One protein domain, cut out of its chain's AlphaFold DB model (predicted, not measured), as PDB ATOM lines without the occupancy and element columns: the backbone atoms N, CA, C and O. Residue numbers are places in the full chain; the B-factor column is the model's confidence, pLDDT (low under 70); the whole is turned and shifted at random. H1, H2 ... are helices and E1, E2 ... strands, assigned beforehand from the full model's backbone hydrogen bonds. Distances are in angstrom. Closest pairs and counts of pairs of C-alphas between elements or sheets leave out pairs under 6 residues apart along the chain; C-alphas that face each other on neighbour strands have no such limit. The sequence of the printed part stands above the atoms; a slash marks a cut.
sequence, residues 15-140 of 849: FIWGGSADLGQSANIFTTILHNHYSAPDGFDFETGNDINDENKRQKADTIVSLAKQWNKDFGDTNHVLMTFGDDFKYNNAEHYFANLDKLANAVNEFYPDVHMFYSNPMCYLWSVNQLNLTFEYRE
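Overview. This is residues 15 to 140 of the 849 residues of the protein "Alpha-mannosidase" of Medioppia subpectinata (UniProt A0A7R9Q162). An elongated domain has a small three-stranded sheet toward one end and, toward the other, two long helices, H2 and H3, that meet near their ends in an L. The short H1 and then H4 only graze the sheet, while two long stretches have no named element: residues 33 to 56, which run from the sheet to H2, and residues 76 to 93, which link H2 to H3. The printed part has 126 residues, in the order E1 H1 E2 H2 H3 H4 E3, of mixed class; the mixed sheet runs E2 E1 E3. It is only just loose, close to compact, with a radius of gyration of the C-alphas of 16.9 A, and spans 57 by 33 by 21 A.

Arrangement. E1, residues 15 to 18, is the inner strand. E2, residues 28 to 32, is its antiparallel neighbour, with N 17 and O 29 2.8 A apart, within hydrogen-bond range. E3, residues 135 to 139, is its parallel neighbour, with N 16 and O 137 at 2.8 A. The sheet is only just strongly twisted, its C-alphas up to 4.2 A off the best plane. H1, residues 24 to 27, only grazes it. H2, residues 57 to 75, touches H3, residues 94 to 111, about perpendicular at 81 degrees; the closest C-alphas, of Ala 61 and Val 108, are 5.0 A apart. H2 touches H3 with residues 57 to 65 alone, and H3 touches H2 with residues 103 to 111 alone. H4, residues 122 to 131, only grazes the sheet with residues 126 to 130, and is apart from H2 and H3. In H2, H3 and H4 every O i to N i+4 pair is within hydrogen-bond range; H1 is too short for one.

Along the chain. E1 begins at C-alpha 15 (180.478, 262.302, 300.032). H2 is 26.7 A long, H3 25.5 A and H4 14.3 A. E3 ends at C-alpha 139 (182.285, 268.918, 298.481).

Size, cuts and confidence. The C-alphas farthest apart, of Asp 22 and Glu 55, are 58.2 A apart. The printed part has no cut. The links E2 to H2 and H2 to H3 are long. No printed residue is under 70 in pLDDT.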
ATOM      1  N   PHE A  15     179.607 261.533 300.927       90.69
ATOM      2  CA  PHE A  15     180.478 262.302 300.032       90.69
ATOM      3  C   PHE A  15     181.913 262.381 300.565       90.69
ATOM      4  O   PHE A  15     182.188 262.122 301.736       90.69
ATOM      5  N   ILE A  16     182.841 262.786 299.701       93.19
ATOM      6  CA  ILE A  16     184.204 263.156 300.083       93.19
ATOM      7  C   ILE A  16     184.223 264.647 300.401       93.19
ATOM      8  O   ILE A  16     183.963 265.484 299.535       93.19
ATOM      9  N   TRP A  17     184.516 264.982 301.652       92.69
ATOM     10  CA  TRP A  17     184.681 266.358 302.091       92.69
ATOM     11  C   TRP A  17     186.136 266.788 301.913       92.69
ATOM     12  O   TRP A  17     187.034 266.203 302.519       92.69
ATOM     13  N   GLY A  18     186.362 267.799 301.075       90.81
ATOM     14  CA  GLY A  18     187.641 268.487 300.947       90.81
ATOM     15  C   GLY A  18     187.790 269.544 302.029       90.81
ATOM     16  O   GLY A  18     187.202 270.619 301.927       90.81
ATOM     17  N   GLY A  19     188.560 269.237 303.076       87.75
ATOM     18  CA  GLY A  19     188.742 270.144 304.213       87.75
ATOM     19  C   GLY A  19     189.632 271.356 303.913       87.75
ATOM     20  O   GLY A  19     189.544 272.366 304.612       87.75
ATOM     21  N   SER A  20     190.486 271.277 302.887       89.19
ATOM     22  CA  SER A  20     191.390 272.364 302.505       89.19
ATOM     23  C   SER A  20     191.831 272.260 301.043       89.19
ATOM     24  O   SER A  20     192.438 271.263 300.644       89.19
ATOM     25  N   ALA A  21     191.598 273.330 300.279       85.50
ATOM     26  CA  ALA A  21     192.072 273.484 298.901       85.50
ATOM     27  C   ALA A  21     193.599 273.345 298.797       85.50
ATOM     28  O   ALA A  21     194.128 272.726 297.874       85.50
ATOM     29  N   ASP A  22     194.310 273.922 299.770       88.56
ATOM     30  CA  ASP A  22     195.767 274.020 299.776       88.56
ATOM     31  C   ASP A  22     196.445 272.679 300.041       88.56
ATOM     32  O   ASP A  22     197.532 272.440 299.501       88.56
ATOM     33  N   LEU A  23     195.789 271.827 300.839       89.38
ATOM     34  CA  LEU A  23     196.274 270.504 301.219       89.38
ATOM     35  C   LEU A  23     195.768 269.381 300.296       89.38
ATOM     36  O   LEU A  23     196.329 268.281 300.299       89.38
ATOM     37  N   GLY A  24     194.725 269.646 299.505       87.25
ATOM     38  CA  GLY A  24     194.193 268.719 298.509       87.25
ATOM     39  C   GLY A  24     193.758 267.390 299.123       87.25
ATOM     40  O   GLY A  24     193.220 267.344 300.232       87.25
ATOM     41  N   GLN A  25     194.036 266.282 298.428       86.81
ATOM     42  CA  GLN A  25     193.620 264.944 298.866       86.81
ATOM     43  C   GLN A  25     194.093 264.573 300.279       86.81
ATOM     44  O   GLN A  25     193.417 263.808 300.970       86.81
ATOM     45  N   SER A  26     195.205 265.145 300.750       86.31
ATOM     46  CA  SER A  26     195.711 264.871 302.096       86.31
ATOM     47  C   SER A  26     194.754 265.326 303.209       86.31
ATOM     48  O   SER A  26     194.743 264.706 304.273       86.31
ATOM     49  N   ALA A  27     193.880 266.302 302.950       89.69
ATOM     50  CA  ALA A  27     192.865 266.798 303.885       89.69
ATOM     51  C   ALA A  27     191.450 266.255 303.607       89.69
ATOM     52  O   ALA A  27     190.490 266.691 304.242       89.69
ATOM     53  N   ASN A  28     191.300 265.309 302.674       91.50
ATOM     54  CA  ASN A  28     189.996 264.739 302.353       91.50
ATOM     55  C   ASN A  28     189.547 263.708 303.392       91.50
ATOM     56  O   ASN A  28     190.322 262.827 303.782       91.50
ATOM     57  N   ILE A  29     188.265 263.766 303.750       93.38
ATOM     58  CA  ILE A  29     187.612 262.834 304.670       93.38
ATOM     59  C   ILE A  29     186.286 262.338 304.084       93.38
ATOM     60  O   ILE A  29     185.475 263.118 303.582       93.38
ATOM     61  N   PHE A  30     186.057 261.025 304.128       93.81
ATOM     62  CA  PHE A  30     184.735 260.482 303.825       93.81
ATOM     63  C   PHE A  30     183.756 260.945 304.900       93.81
ATOM     64  O   PHE A  30     184.030 260.814 306.092       93.81
ATOM     65  N   THR A  31     182.624 261.493 304.479       92.44
ATOM     66  CA  THR A  31     181.630 262.080 305.371       92.44
ATOM     67  C   THR A  31     180.260 261.507 305.058       92.44
ATOM     68  O   THR A  31     179.841 261.480 303.902       92.44
ATOM     69  N   THR A  32     179.556 261.093 306.110       89.62
ATOM     70  CA  THR A  32     178.139 260.735 306.060       89.62
ATOM     71  C   THR A  32     177.348 261.712 306.921       89.62
ATOM     72  O   THR A  32     177.705 261.963 308.072       89.62
ATOM     73  N   ILE A  33     176.283 262.285 306.369       87.25
ATOM     74  CA  ILE A  33     175.293 263.054 307.130       87.25
ATOM     75  C   ILE A  33     174.206 262.076 307.578       87.25
ATOM     76  O   ILE A  33     173.679 261.331 306.752       87.25
ATOM     77  N   LEU A  34     173.886 262.062 308.877       87.00
ATOM     78  CA  LEU A  34     172.795 261.238 309.404       87.00
ATOM     79  C   LEU A  34     171.468 261.625 308.735       87.00
ATOM     80  O   LEU A  34     171.217 262.796 308.459       87.00
ATOM     81  N   HIS A  35     170.617 260.633 308.475       80.88
ATOM     82  CA  HIS A  35     169.337 260.851 307.796       80.88
ATOM     83  C   HIS A  35     168.382 261.736 308.619       80.88
ATOM     84  O   HIS A  35     167.581 262.496 308.076       80.88
ATOM     85  N   ASN A  36     168.431 261.601 309.940       81.38
ATOM     86  CA  ASN A  36     167.552 262.263 310.893       81.38
ATOM     87  C   ASN A  36     168.387 262.871 312.041       81.38
ATOM     88  O   ASN A  36     169.389 263.541 311.800       81.38
ATOM     89  N   HIS A  37     167.943 262.678 313.282       86.75
ATOM     90  CA  HIS A  37     168.668 263.021 314.498       86.75
ATOM     91  C   HIS A  37     169.678 261.922 314.880       86.75
ATOM     92  O   HIS A  37     169.665 260.839 314.305       86.75
ATOM     93  N   TYR A  38     170.519 262.162 315.888       92.19
ATOM     94  CA  TYR A  38     171.382 261.126 316.477       92.19
ATOM     95  C   TYR A  38     170.628 260.172 317.427       92.19
ATOM     96  O   TYR A  38     171.236 259.272 318.009       92.19
ATOM     97  N   SER A  39     169.310 260.349 317.569       92.94
ATOM     98  CA  SER A  39     168.443 259.496 318.387       92.94
ATOM     99  C   SER A  39     168.122 258.161 317.714       92.94
ATOM    100  O   SER A  39     168.283 257.991 316.502       92.94
ATOM    101  N   ALA A  40     167.569 257.234 318.499       93.75
ATOM    102  CA  ALA A  40     166.824 256.091 317.987       93.75
ATOM    103  C   ALA A  40     165.680 256.548 317.058       93.75
ATOM    104  O   ALA A  40     165.073 257.594 317.307       93.75
ATOM    105  N   PRO A  41     165.340 255.778 316.004       93.06
ATOM    106  CA  PRO A  41     164.173 256.075 315.180       93.06
ATOM    107  C   PRO A  41     162.889 256.119 316.020       93.06
ATOM    108  O   PRO A  41     162.753 255.380 317.000       93.06
ATOM    109  N   ASP A  42     161.923 256.943 315.612       90.56
ATOM    110  CA  ASP A  42     160.667 257.121 316.347       90.56
ATOM    111  C   ASP A  42     159.986 255.778 316.664       90.56
ATOM    112  O   ASP A  42     159.720 254.955 315.784       90.56
ATOM    113  N   GLY A  43     159.694 255.555 317.949       91.50
ATOM    114  CA  GLY A  43     159.089 254.315 318.444       91.50
ATOM    115  C   GLY A  43     160.073 253.174 318.730       91.50
ATOM    116  O   GLY A  43     159.616 252.064 319.019       91.50
ATOM    117  N   PHE A  44     161.383 253.422 318.670       95.06
ATOM    118  CA  PHE A  44     162.440 252.450 318.983       95.06
ATOM    119  C   PHE A  44     163.354 252.881 320.141       95.06
ATOM    120  O   PHE A  44     164.412 252.295 320.346       95.06
ATOM    121  N   ASP A  45     162.946 253.883 320.919       94.12
ATOM    122  CA  ASP A  45     163.548 254.153 322.221       94.12
ATOM    123  C   ASP A  45     162.966 253.191 323.264       94.12
ATOM    124  O   ASP A  45     161.773 253.259 323.575       94.12
ATOM    125  N   PHE A  46     163.815 252.295 323.773       95.12
ATOM    126  CA  PHE A  46     163.431 251.249 324.722       95.12
ATOM    127  C   PHE A  46     163.529 251.673 326.191       95.12
ATOM    128  O   PHE A  46     163.104 250.930 327.065       95.12
ATOM    129  N   GLU A  47     164.048 252.866 326.506       92.50
ATOM    130  CA  GLU A  47     164.017 253.361 327.897       92.50
ATOM    131  C   GLU A  47     162.697 254.056 328.245       92.50
ATOM    132  O   GLU A  47     162.356 254.202 329.417       92.50
ATOM    133  N   THR A  48     161.936 254.481 327.235       82.62
ATOM    134  CA  THR A  48     160.644 255.168 327.396       82.62
ATOM    135  C   THR A  48     159.440 254.241 327.187       82.62
ATOM    136  O   THR A  48     158.298 254.701 327.157       82.62
ATOM    137  N   GLY A  49     159.672 252.927 327.070       84.44
ATOM    138  CA  GLY A  49     158.673 251.901 326.756       84.44
ATOM    139  C   GLY A  49     158.969 251.218 325.418       84.44
ATOM    140  O   GLY A  49     160.117 251.082 325.034       84.44
ATOM    141  N   ASN A  50     157.938 250.798 324.677       89.00
ATOM    142  CA  ASN A  50     158.073 250.199 323.332       89.00
ATOM    143  C   ASN A  50     158.772 248.832 323.242       89.00
ATOM    144  O   ASN A  50     159.199 248.447 322.149       89.00
ATOM    145  N   ASP A  51     158.811 248.087 324.345       95.56
ATOM    146  CA  ASP A  51     159.359 246.734 324.391       95.56
ATOM    147  C   ASP A  51     158.866 245.837 323.265       95.56
ATOM    148  O   ASP A  51     157.685 245.810 322.901       95.56
ATOM    149  N   ILE A  52     159.792 245.034 322.762       96.50
ATOM    150  CA  ILE A  52     159.527 244.037 321.746       96.50
ATOM    151  C   ILE A  52     159.097 242.739 322.423       96.50
ATOM    152  O   ILE A  52     159.753 242.210 323.331       96.50
ATOM    153  N   ASN A  53     157.971 242.215 321.955       95.69
ATOM    154  CA  ASN A  53     157.361 240.970 322.394       95.69
ATOM    155  C   ASN A  53     156.812 240.195 321.185       95.69
ATOM    156  O   ASN A  53     156.868 240.662 320.046       95.69
ATOM    157  N   ASP A  54     156.283 238.998 321.420       94.81
ATOM    158  CA  ASP A  54     155.808 238.138 320.333       94.81
ATOM    159  C   ASP A  54     154.622 238.714 319.547       94.81
ATOM    160  O   ASP A  54     154.473 238.396 318.367       94.81
ATOM    161  N   GLU A  55     153.818 239.587 320.159       95.38
ATOM    162  CA  GLU A  55     152.649 240.201 319.523       95.38
ATOM    163  C   GLU A  55     153.042 241.350 318.581       95.38
ATOM    164  O   GLU A  55     152.428 241.520 317.529       95.38
ATOM    165  N   ASN A  56     154.080 242.125 318.924       96.25
ATOM    166  CA  ASN A  56     154.461 243.331 318.179       96.25
ATOM    167  C   ASN A  56     155.745 243.201 317.341       96.25
ATOM    168  O   ASN A  56     155.985 244.054 316.481       96.25
ATOM    169  N   LYS A  57     156.556 242.144 317.527       96.62
ATOM    170  CA  LYS A  57     157.861 241.993 316.853       96.62
ATOM    171  C   LYS A  57     157.775 242.077 315.333       96.62
ATOM    172  O   LYS A  57     158.646 242.677 314.708       96.62
ATOM    173  N   ARG A  58     156.702 241.543 314.736       97.31
ATOM    174  CA  ARG A  58     156.480 241.617 313.287       97.31
ATOM    175  C   ARG A  58     156.231 243.054 312.836       97.31
ATOM    176  O   ARG A  58     156.914 243.531 311.944       97.31
ATOM    177  N   GLN A  59     155.322 243.767 313.499       97.38
ATOM    178  CA  GLN A  59     155.032 245.166 313.181       97.38
ATOM    179  C   GLN A  59     156.272 246.060 313.352       97.38
ATOM    180  O   GLN A  59     156.523 246.930 312.524       97.38
ATOM    181  N   LYS A  60     157.063 245.850 314.412       97.38
ATOM    182  CA  LYS A  60     158.309 246.598 314.648       97.38
ATOM    183  C   LYS A  60     159.350 246.326 313.557       97.38
ATOM    184  O   LYS A  60     159.943 247.280 313.054       97.38
ATOM    185  N   ALA A  61     159.523 245.064 313.153       98.00
ATOM    186  CA  ALA A  61     160.388 244.691 312.033       98.00
ATOM    187  C   ALA A  61     159.922 245.338 310.714       98.00
ATOM    188  O   ALA A  61     160.731 245.928 309.998       98.00
ATOM    189  N   ASP A  62     158.617 245.314 310.428       98.00
ATOM    190  CA  ASP A  62     158.045 245.933 309.228       98.00
ATOM    191  C   ASP A  62     158.332 247.447 309.179       98.00
ATOM    192  O   ASP A  62     158.749 247.975 308.141       98.00
ATOM    193  N   THR A  63     158.168 248.148 310.307       97.31
ATOM    194  CA  THR A  63     158.438 249.589 310.416       97.31
ATOM    195  C   THR A  63     159.916 249.910 310.202       97.31
ATOM    196  O   THR A  63     160.228 250.779 309.386       97.31
ATOM    197  N   ILE A  64     160.837 249.218 310.888       96.50
ATOM    198  CA  ILE A  64     162.269 249.544 310.794       96.50
ATOM    199  C   ILE A  64     162.833 249.231 309.405       96.50
ATOM    200  O   ILE A  64     163.604 250.019 308.863       96.50
ATOM    201  N   VAL A  65     162.392 248.137 308.774       97.44
ATOM    202  CA  VAL A  65     162.799 247.786 307.404       97.44
ATOM    203  C   VAL A  65     162.265 248.800 306.397       97.44
ATOM    204  O   VAL A  65     162.982 249.190 305.474       97.44
ATOM    205  N   SER A  66     161.025 249.261 306.578       96.06
ATOM    206  CA  SER A  66     160.444 250.305 305.726       96.06
ATOM    207  C   SER A  66     161.222 251.616 305.845       96.06
ATOM    208  O   SER A  66     161.551 252.216 304.822       96.06
ATOM    209  N   LEU A  67     161.587 252.015 307.069       94.50
ATOM    210  CA  LEU A  67     162.448 253.174 307.316       94.50
ATOM    211  C   LEU A  67     163.825 252.996 306.668       94.50
ATOM    212  O   LEU A  67     164.251 253.877 305.931       94.50
ATOM    213  N   ALA A  68     164.481 251.845 306.843       93.75
ATOM    214  CA  ALA A  68     165.796 251.571 306.256       93.75
ATOM    215  C   ALA A  68     165.790 251.689 304.731       93.75
ATOM    216  O   ALA A  68     166.644 252.355 304.143       93.75
ATOM    217  N   LYS A  69     164.799 251.071 304.078       93.31
ATOM    218  CA  LYS A  69     164.645 251.125 302.620       93.31
ATOM    219  C   LYS A  69     164.366 252.549 302.141       93.31
ATOM    220  O   LYS A  69     164.911 252.951 301.114       93.31
ATOM    221  N   GLN A  70     163.557 253.308 302.881       90.50
ATOM    222  CA  GLN A  70     163.275 254.705 302.563       90.50
ATOM    223  C   GLN A  70     164.526 255.579 302.716       90.50
ATOM    224  O   GLN A  70     164.872 256.303 301.789       90.50
ATOM    225  N   TRP A  71     165.259 255.448 303.824       89.88
ATOM    226  CA  TRP A  71     166.482 256.211 304.077       89.88
ATOM    227  C   TRP A  71     167.556 255.933 303.031       89.88
ATOM    228  O   TRP A  71     168.180 256.862 302.518       89.88
ATOM    229  N   ASN A  72     167.726 254.665 302.648       88.56
ATOM    230  CA  ASN A  72     168.675 254.303 301.603       88.56
ATOM    231  C   ASN A  72     168.287 254.887 300.239       88.56
ATOM    232  O   ASN A  72     169.145 255.317 299.478       88.56
ATOM    233  N   LYS A  73     166.987 254.917 299.927       87.31
ATOM    234  CA  LYS A  73     166.476 255.495 298.680       87.31
ATOM    235  C   LYS A  73     166.676 257.011 298.625       87.31
ATOM    236  O   LYS A  73     167.001 257.531 297.559       87.31
ATOM    237  N   ASP A  74     166.450 257.696 299.739       81.31
ATOM    238  CA  ASP A  74     166.463 259.156 299.800       81.31
ATOM    239  C   ASP A  74     167.892 259.723 299.917       81.31
ATOM    240  O   ASP A  74     168.183 260.766 299.330       81.31
ATOM    241  N   PHE A  75     168.794 259.038 300.635       75.88
ATOM    242  CA  PHE A  75     170.122 259.565 300.989       75.88
ATOM    243  C   PHE A  75     171.300 258.650 300.641       75.88
ATOM    244  O   PHE A  75     172.420 259.154 300.541       75.88
ATOM    245  N   GLY A  76     171.079 257.345 300.489       74.81
ATOM    246  CA  GLY A  76     172.150 256.357 300.371       74.81
ATOM    247  C   GLY A  76     172.787 256.289 298.983       74.81
ATOM    248  O   GLY A  76     172.124 256.427 297.950       74.81
ATOM    249  N   ASP A  77     174.095 256.035 298.953       77.88
ATOM    250  CA  ASP A  77     174.821 255.598 297.755       77.88
ATOM    251  C   ASP A  77     175.092 254.087 297.750       77.88
ATOM    252  O   ASP A  77     175.534 253.535 296.739       77.88
ATOM    253  N   THR A  78     174.823 253.414 298.870       85.62
ATOM    254  CA  THR A  78     175.267 252.046 299.147       85.62
ATOM    255  C   THR A  78     174.089 251.107 299.431       85.62
ATOM    256  O   THR A  78     172.917 251.467 299.334       85.62
ATOM    257  N   ASN A  79     174.387 249.849 299.741       89.75
ATOM    258  CA  ASN A  79     173.446 248.890 300.324       89.75
ATOM    259  C   ASN A  79     173.614 248.775 301.854       89.75
ATOM    260  O   ASN A  79     173.162 247.794 302.444       89.75
ATOM    261  N   HIS A  80     174.264 249.755 302.488       92.44
ATOM    262  CA  HIS A  80     174.453 249.843 303.930       92.44
ATOM    263  C   HIS A  80     173.713 251.070 304.464       92.44
ATOM    264  O   HIS A  80     173.870 252.170 303.950       92.44
ATOM    265  N   VAL A  81     172.923 250.890 305.521       91.94
ATOM    266  CA  VAL A  81     172.214 251.994 306.181       91.94
ATOM    267  C   VAL A  81     172.713 252.090 307.610       91.94
ATOM    268  O   VAL A  81     172.563 251.146 308.385       91.94
ATOM    269  N   LEU A  82     173.310 253.227 307.957       91.31
ATOM    270  CA  LEU A  82     173.669 253.529 309.336       91.31
ATOM    271  C   LEU A  82     172.422 254.009 310.087       91.31
ATOM    272  O   LEU A  82     171.813 255.008 309.706       91.31
ATOM    273  N   MET A  83     172.059 253.307 311.159       92.69
ATOM    274  CA  MET A  83     170.980 253.698 312.066       92.69
ATOM    275  C   MET A  83     171.526 253.846 313.481       92.69
ATOM    276  O   MET A  83     172.133 252.917 314.015       92.69
ATOM    277  N   THR A  84     171.306 255.007 314.087       94.50
ATOM    278  CA  THR A  84     171.652 255.275 315.482       94.50
ATOM    279  C   THR A  84     170.544 254.763 316.390       94.50
ATOM    280  O   THR A  84     169.379 255.038 316.147       94.50
ATOM    281  N   PHE A  85     170.897 254.021 317.438       95.12
ATOM    282  CA  PHE A  85     169.989 253.647 318.523       95.12
ATOM    283  C   PHE A  85     170.590 254.176 319.821       95.12
ATOM    284  O   PHE A  85     171.544 253.609 320.345       95.12
ATOM    285  N   GLY A  86     170.098 255.315 320.286       93.56
ATOM    286  CA  GLY A  86     170.643 256.051 321.423       93.56
ATOM    287  C   GLY A  86     169.964 257.408 321.540       93.56
ATOM    288  O   GLY A  86     168.977 257.645 320.853       93.56
ATOM    289  N   ASP A  87     170.455 258.252 322.435       94.69
ATOM    290  CA  ASP A  87     170.121 259.671 322.586       94.69
ATOM    291  C   ASP A  87     170.994 260.235 323.721       94.69
ATOM    292  O   ASP A  87     171.803 259.499 324.305       94.69
ATOM    293  N   ASP A  88     170.777 261.495 324.081       95.12
ATOM    294  CA  ASP A  88     171.347 262.118 325.271       95.12
ATOM    295  C   ASP A  88     171.167 261.235 326.515       95.12
ATOM    296  O   ASP A  88     170.052 260.891 326.916       95.12
ATOM    297  N   PHE A  89     172.298 260.861 327.125       95.00
ATOM    298  CA  PHE A  89     172.381 260.081 328.369       95.00
ATOM    299  C   PHE A  89     171.528 258.793 328.394       95.00
ATOM    300  O   PHE A  89     171.053 258.374 329.452       95.00
ATOM    301  N   LYS A  90     171.324 258.151 327.235       93.94
ATOM    302  CA  LYS A  90     170.688 256.824 327.133       93.94
ATOM    303  C   LYS A  90     171.626 255.700 327.568       93.94
ATOM    304  O   LYS A  90     172.817 255.913 327.777       93.94
ATOM    305  N   TYR A  91     171.077 254.485 327.633       96.00
ATOM    306  CA  TYR A  91     171.717 253.269 328.145       96.00
ATOM    307  C   TYR A  91     171.878 253.255 329.677       96.00
ATOM    308  O   TYR A  91     172.761 252.583 330.209       96.00
ATOM    309  N   ASN A  92     170.963 253.914 330.399       95.62
ATOM    310  CA  ASN A  92     170.814 253.816 331.855       95.62
ATOM    311  C   ASN A  92     170.525 252.377 332.299       95.62
ATOM    312  O   ASN A  92     171.019 251.926 333.331       95.62
ATOM    313  N   ASN A  93     169.740 251.641 331.503       95.56
ATOM    314  CA  ASN A  93     169.585 250.195 331.630       95.56
ATOM    315  C   ASN A  93     169.955 249.513 330.307       95.56
ATOM    316  O   ASN A  93     169.094 249.107 329.522       95.56
ATOM    317  N   ALA A  94     171.261 249.402 330.067       97.00
ATOM    318  CA  ALA A  94     171.801 248.832 328.840       97.00
ATOM    319  C   ALA A  94     171.316 247.394 328.577       97.00
ATOM    320  O   ALA A  94     170.993 247.072 327.439       97.00
ATOM    321  N   GLU A  95     171.208 246.546 329.607       97.25
ATOM    322  CA  GLU A  95     170.740 245.158 329.455       97.25
ATOM    323  C   GLU A  95     169.327 245.107 328.860       97.25
ATOM    324  O   GLU A  95     169.078 244.387 327.893       97.25
ATOM    325  N   HIS A  96     168.415 245.925 329.387       96.56
ATOM    326  CA  HIS A  96     167.055 246.033 328.869       96.56
ATOM    327  C   HIS A  96     167.017 246.552 327.423       96.56
ATOM    328  O   HIS A  96     166.283 246.020 326.584       96.56
ATOM    329  N   TYR A  97     167.834 247.562 327.116       97.50
ATOM    330  CA  TYR A  97     167.903 248.154 325.782       97.50
ATOM    331  C   TYR A  97     168.431 247.152 324.743       97.50
ATOM    332  O   TYR A  97     167.808 246.946 323.698       97.50
ATOM    333  N   PHE A  98     169.532 246.457 325.055       97.81
ATOM    334  CA  PHE A  98     170.118 245.432 324.190       97.81
ATOM    335  C   PHE A  98     169.211 244.205 324.039       97.81
ATOM    336  O   PHE A  98     169.063 243.698 322.931       97.81
ATOM    337  N   ALA A  99     168.504 243.778 325.091       97.75
ATOM    338  CA  ALA A  99     167.545 242.676 324.986       97.75
ATOM    339  C   ALA A  99     166.412 242.972 323.985       97.75
ATOM    340  O   ALA A  99     165.937 242.071 323.290       97.75
ATOM    341  N   ASN A 100     165.965 244.227 323.891       98.00
ATOM    342  CA  ASN A 100     164.993 244.642 322.882       98.00
ATOM    343  C   ASN A 100     165.617 244.726 321.480       98.00
ATOM    344  O   ASN A 100     165.019 244.227 320.526       98.00
ATOM    345  N   LEU A 101     166.829 245.269 321.341       97.69
ATOM    346  CA  LEU A 101     167.550 245.294 320.062       97.69
ATOM    347  C   LEU A 101     167.815 243.889 319.503       97.69
ATOM    348  O   LEU A 101     167.620 243.674 318.308       97.69
ATOM    349  N   ASP A 102     168.151 242.916 320.350       98.31
ATOM    350  CA  ASP A 102     168.329 241.518 319.948       98.31
ATOM    351  C   ASP A 102     167.035 240.935 319.382       98.31
ATOM    352  O   ASP A 102     167.030 240.315 318.316       98.31
ATOM    353  N   LYS A 103     165.902 241.166 320.059       98.38
ATOM    354  CA  LYS A 103     164.587 240.740 319.560       98.38
ATOM    355  C   LYS A 103     164.247 241.411 318.230       98.38
ATOM    356  O   LYS A 103     163.696 240.744 317.358       98.38
ATOM    357  N   LEU A 104     164.576 242.695 318.059       98.12
ATOM    358  CA  LEU A 104     164.358 243.419 316.805       98.12
ATOM    359  C   LEU A 104     165.195 242.836 315.669       98.12
ATOM    360  O   LEU A 104     164.650 242.510 314.619       98.12
ATOM    361  N   ALA A 105     166.502 242.685 315.889       98.12
ATOM    362  CA  ALA A 105     167.432 242.164 314.897       98.12
ATOM    363  C   ALA A 105     167.052 240.735 314.492       98.12
ATOM    364  O   ALA A 105     166.987 240.431 313.303       98.12
ATOM    365  N   ASN A 106     166.708 239.883 315.464       98.00
ATOM    366  CA  ASN A 106     166.220 238.531 315.202       98.00
ATOM    367  C   ASN A 106     164.923 238.543 314.384       98.00
ATOM    368  O   ASN A 106     164.837 237.833 313.388       98.00
ATOM    369  N   ALA A 107     163.944 239.382 314.742       98.12
ATOM    370  CA  ALA A 107     162.690 239.494 313.995       98.12
ATOM    371  C   ALA A 107     162.900 240.006 312.559       98.12
ATOM    372  O   ALA A 107     162.290 239.484 311.628       98.12
ATOM    373  N   VAL A 108     163.775 240.997 312.351       98.50
ATOM    374  CA  VAL A 108     164.120 241.492 311.008       98.50
ATOM    375  C   VAL A 108     164.782 240.389 310.187       98.50
ATOM    376  O   VAL A 108     164.316 240.094 309.091       98.50
ATOM    377  N   ASN A 109     165.806 239.735 310.737       98.00
ATOM    378  CA  ASN A 109     166.549 238.681 310.046       98.00
ATOM    379  C   ASN A 109     165.691 237.430 309.767       98.00
ATOM    380  O   ASN A 109     165.956 236.714 308.805       98.00
ATOM    381  N   GLU A 110     164.665 237.164 310.582       97.00
ATOM    382  CA  GLU A 110     163.696 236.083 310.365       97.00
ATOM    383  C   GLU A 110     162.676 236.431 309.267       97.00
ATOM    384  O   GLU A 110     162.417 235.619 308.377       97.00
ATOM    385  N   PHE A 111     162.076 237.626 309.319       97.88
ATOM    386  CA  PHE A 111     160.957 237.989 308.441       97.88
ATOM    387  C   PHE A 111     161.377 238.595 307.095       97.88
ATOM    388  O   PHE A 111     160.580 238.567 306.154       97.88
ATOM    389  N   TYR A 112     162.598 239.126 306.983       97.62
ATOM    390  CA  TYR A 112     163.090 239.852 305.810       97.62
ATOM    391  C   TYR A 112     164.425 239.286 305.306       97.62
ATOM    392  O   TYR A 112     165.483 239.802 305.650       97.62
ATOM    393  N   PRO A 113     164.419 238.257 304.440       94.44
ATOM    394  CA  PRO A 113     165.652 237.612 303.975       94.44
ATOM    395  C   PRO A 113     166.531 238.505 303.079       94.44
ATOM    396  O   PRO A 113     167.689 238.174 302.837       94.44
ATOM    397  N   ASP A 114     165.992 239.609 302.555       94.94
ATOM    398  CA  ASP A 114     166.705 240.602 301.744       94.94
ATOM    399  C   ASP A 114     167.350 241.725 302.576       94.94
ATOM    400  O   ASP A 114     168.035 242.581 302.014       94.94
ATOM    401  N   VAL A 115     167.141 241.739 303.896       96.62
ATOM    402  CA  VAL A 115     167.663 242.759 304.812       96.62
ATOM    403  C   VAL A 115     168.361 242.085 305.983       96.62
ATOM    404  O   VAL A 115     167.804 241.202 306.624       96.62
ATOM    405  N   HIS A 116     169.575 242.535 306.298       96.38
ATOM    406  CA  HIS A 116     170.305 242.045 307.459       96.38
ATOM    407  C   HIS A 116     170.514 243.162 308.478       96.38
ATOM    408  O   HIS A 116     171.158 244.168 308.176       96.38
ATOM    409  N   MET A 117     169.976 242.974 309.683       97.06
ATOM    410  CA  MET A 117     170.158 243.878 310.815       97.06
ATOM    411  C   MET A 117     171.095 243.242 311.842       97.06
ATOM    412  O   MET A 117     170.892 242.102 312.259       97.06
ATOM    413  N   PHE A 118     172.119 243.989 312.252       96.69
ATOM    414  CA  PHE A 118     173.136 243.547 313.203       96.69
ATOM    415  C   PHE A 118     173.776 244.754 313.907       96.69
ATOM    416  O   PHE A 118     173.721 245.875 313.398       96.69
ATOM    417  N   TYR A 119     174.392 244.529 315.070       97.31
ATOM    418  CA  TYR A 119     175.160 245.572 315.755       97.31
ATOM    419  C   TYR A 119     176.387 245.977 314.949       97.31
ATOM    420  O   TYR A 119     177.120 245.136 314.431       97.31
ATOM    421  N   SER A 120     176.654 247.275 314.900       96.31
ATOM    422  CA  SER A 120     177.811 247.827 314.210       96.31
ATOM    423  C   SER A 120     178.357 249.031 314.971       96.31
ATOM    424  O   SER A 120     177.841 249.426 316.014       96.31
ATOM    425  N   ASN A 121     179.421 249.614 314.441       95.69
ATOM    426  CA  ASN A 121     179.987 250.875 314.891       95.69
ATOM    427  C   ASN A 121     180.433 251.693 313.659       95.69
ATOM    428  O   ASN A 121     180.503 251.142 312.551       95.69
ATOM    429  N   PRO A 122     180.752 252.992 313.813       94.81
ATOM    430  CA  PRO A 122     181.146 253.834 312.685       94.81
ATOM    431  C   PRO A 122     182.354 253.306 311.896       94.81
ATOM    432  O   PRO A 122     182.394 253.457 310.677       94.81
ATOM    433  N   MET A 123     183.308 252.635 312.555       94.75
ATOM    434  CA  MET A 123     184.484 252.049 311.899       94.75
ATOM    435  C   MET A 123     184.100 250.873 310.986       94.75
ATOM    436  O   MET A 123     184.520 250.835 309.831       94.75
ATOM    437  N   CYS A 124     183.273 249.938 311.468       95.38
ATOM    438  CA  CYS A 124     182.784 248.806 310.675       95.38
ATOM    439  C   CYS A 124     181.923 249.270 309.492       95.38
ATOM    440  O   CYS A 124     182.048 248.725 308.392       95.38
ATOM    441  N   TYR A 125     181.083 250.293 309.696       94.12
ATOM    442  CA  TYR A 125     180.315 250.921 308.618       94.12
ATOM    443  C   TYR A 125     181.244 251.515 307.555       94.12
ATOM    444  O   TYR A 125     181.152 251.147 306.385       94.12
ATOM    445  N   LEU A 126     182.193 252.361 307.970       94.44
ATOM    446  CA  LEU A 126     183.151 253.011 307.076       94.44
ATOM    447  C   LEU A 126     183.952 251.993 306.258       94.44
ATOM    448  O   LEU A 126     184.100 252.157 305.047       94.44
ATOM    449  N   TRP A 127     184.443 250.932 306.904       94.50
ATOM    450  CA  TRP A 127     185.176 249.866 306.228       94.50
ATOM    451  C   TRP A 127     184.301 249.156 305.193       94.50
ATOM    452  O   TRP A 127     184.725 249.002 304.050       94.50
ATOM    453  N   SER A 128     183.062 248.802 305.552       94.25
ATOM    454  CA  SER A 128     182.117 248.133 304.645       94.25
ATOM    455  C   SER A 128     181.804 248.992 303.419       94.25
ATOM    456  O   SER A 128     181.897 248.512 302.291       94.25
ATOM    457  N   VAL A 129     181.538 250.287 303.619       94.00
ATOM    458  CA  VAL A 129     181.310 251.250 302.531       94.00
ATOM    459  C   VAL A 129     182.551 251.395 301.643       94.00
ATOM    460  O   VAL A 129     182.431 251.429 300.416       94.00
ATOM    461  N   ASN A 130     183.753 251.422 302.227       94.94
ATOM    462  CA  ASN A 130     185.000 251.510 301.468       94.94
ATOM    463  C   ASN A 130     185.224 250.286 300.560       94.94
ATOM    464  O   ASN A 130     185.624 250.450 299.406       94.94
ATOM    465  N   GLN A 131     184.897 249.075 301.033       95.00
ATOM    466  CA  GLN A 131     185.032 247.835 300.251       95.00
ATOM    467  C   GLN A 131     184.141 247.803 298.999       95.00
ATOM    468  O   GLN A 131     184.484 247.131 298.025       95.00
ATOM    469  N   LEU A 132     183.034 248.555 298.974       94.75
ATOM    470  CA  LEU A 132     182.175 248.660 297.788       94.75
ATOM    471  C   LEU A 132     182.859 249.383 296.615       94.75
ATOM    472  O   LEU A 132     182.406 249.266 295.477       94.75
ATOM    473  N   ASN A 133     183.950 250.118 296.873       93.06
ATOM    474  CA  ASN A 133     184.775 250.787 295.861       93.06
ATOM    475  C   ASN A 133     183.973 251.716 294.920       93.06
ATOM    476  O   ASN A 133     184.262 251.826 293.720       93.06
ATOM    477  N   LEU A 134     182.946 252.367 295.478       92.81
ATOM    478  CA  LEU A 134     182.056 253.300 294.787       92.81
ATOM    479  C   LEU A 134     182.707 254.672 294.591       92.81
ATOM    480  O   LEU A 134     183.734 254.992 295.184       92.81
ATOM    481  N   THR A 135     182.094 255.483 293.727       92.56
ATOM    482  CA  THR A 135     182.525 256.857 293.435       92.56
ATOM    483  C   THR A 135     181.535 257.851 294.031       92.56
ATOM    484  O   THR A 135     180.372 257.875 293.627       92.56
ATOM    485  N   PHE A 136     182.008 258.689 294.950       91.75
ATOM    486  CA  PHE A 136     181.181 259.621 295.717       91.75
ATOM    487  C   PHE A 136     181.265 261.059 295.185       91.75
ATOM    488  O   PHE A 136     182.182 261.417 294.445       91.75
ATOM    489  N   GLU A 137     180.294 261.899 295.544       90.56
ATOM    490  CA  GLU A 137     180.378 263.346 295.298       90.56
ATOM    491  C   GLU A 137     181.537 263.973 296.089       90.56
ATOM    492  O   GLU A 137     181.865 263.501 297.176       90.56
ATOM    493  N   TYR A 138     182.123 265.058 295.579       89.06
ATOM    494  CA  TYR A 138     183.112 265.865 296.305       89.06
ATOM    495  C   TYR A 138     182.514 267.211 296.703       89.06
ATOM    496  O   TYR A 138     181.798 267.839 295.918       89.06
ATOM    497  N   ARG A 139     182.779 267.648 297.936       87.19
ATOM    498  CA  ARG A 139     182.285 268.918 298.481       87.19
ATOM    499  C   ARG A 139     183.411 269.646 299.189       87.19
ATOM    500  O   ARG A 139     184.059 269.069 300.048       87.19
ATOM    501  N   GLU A 140     183.576 270.923 298.879       81.69
ATOM    502  CA  GLU A 140     184.609 271.794 299.448       81.69
ATOM    503  C   GLU A 140     183.944 273.055 300.005       81.69
ATOM    504  O   GLU A 140     183.976 274.136 299.422       81.69
TER     505      GLU A 140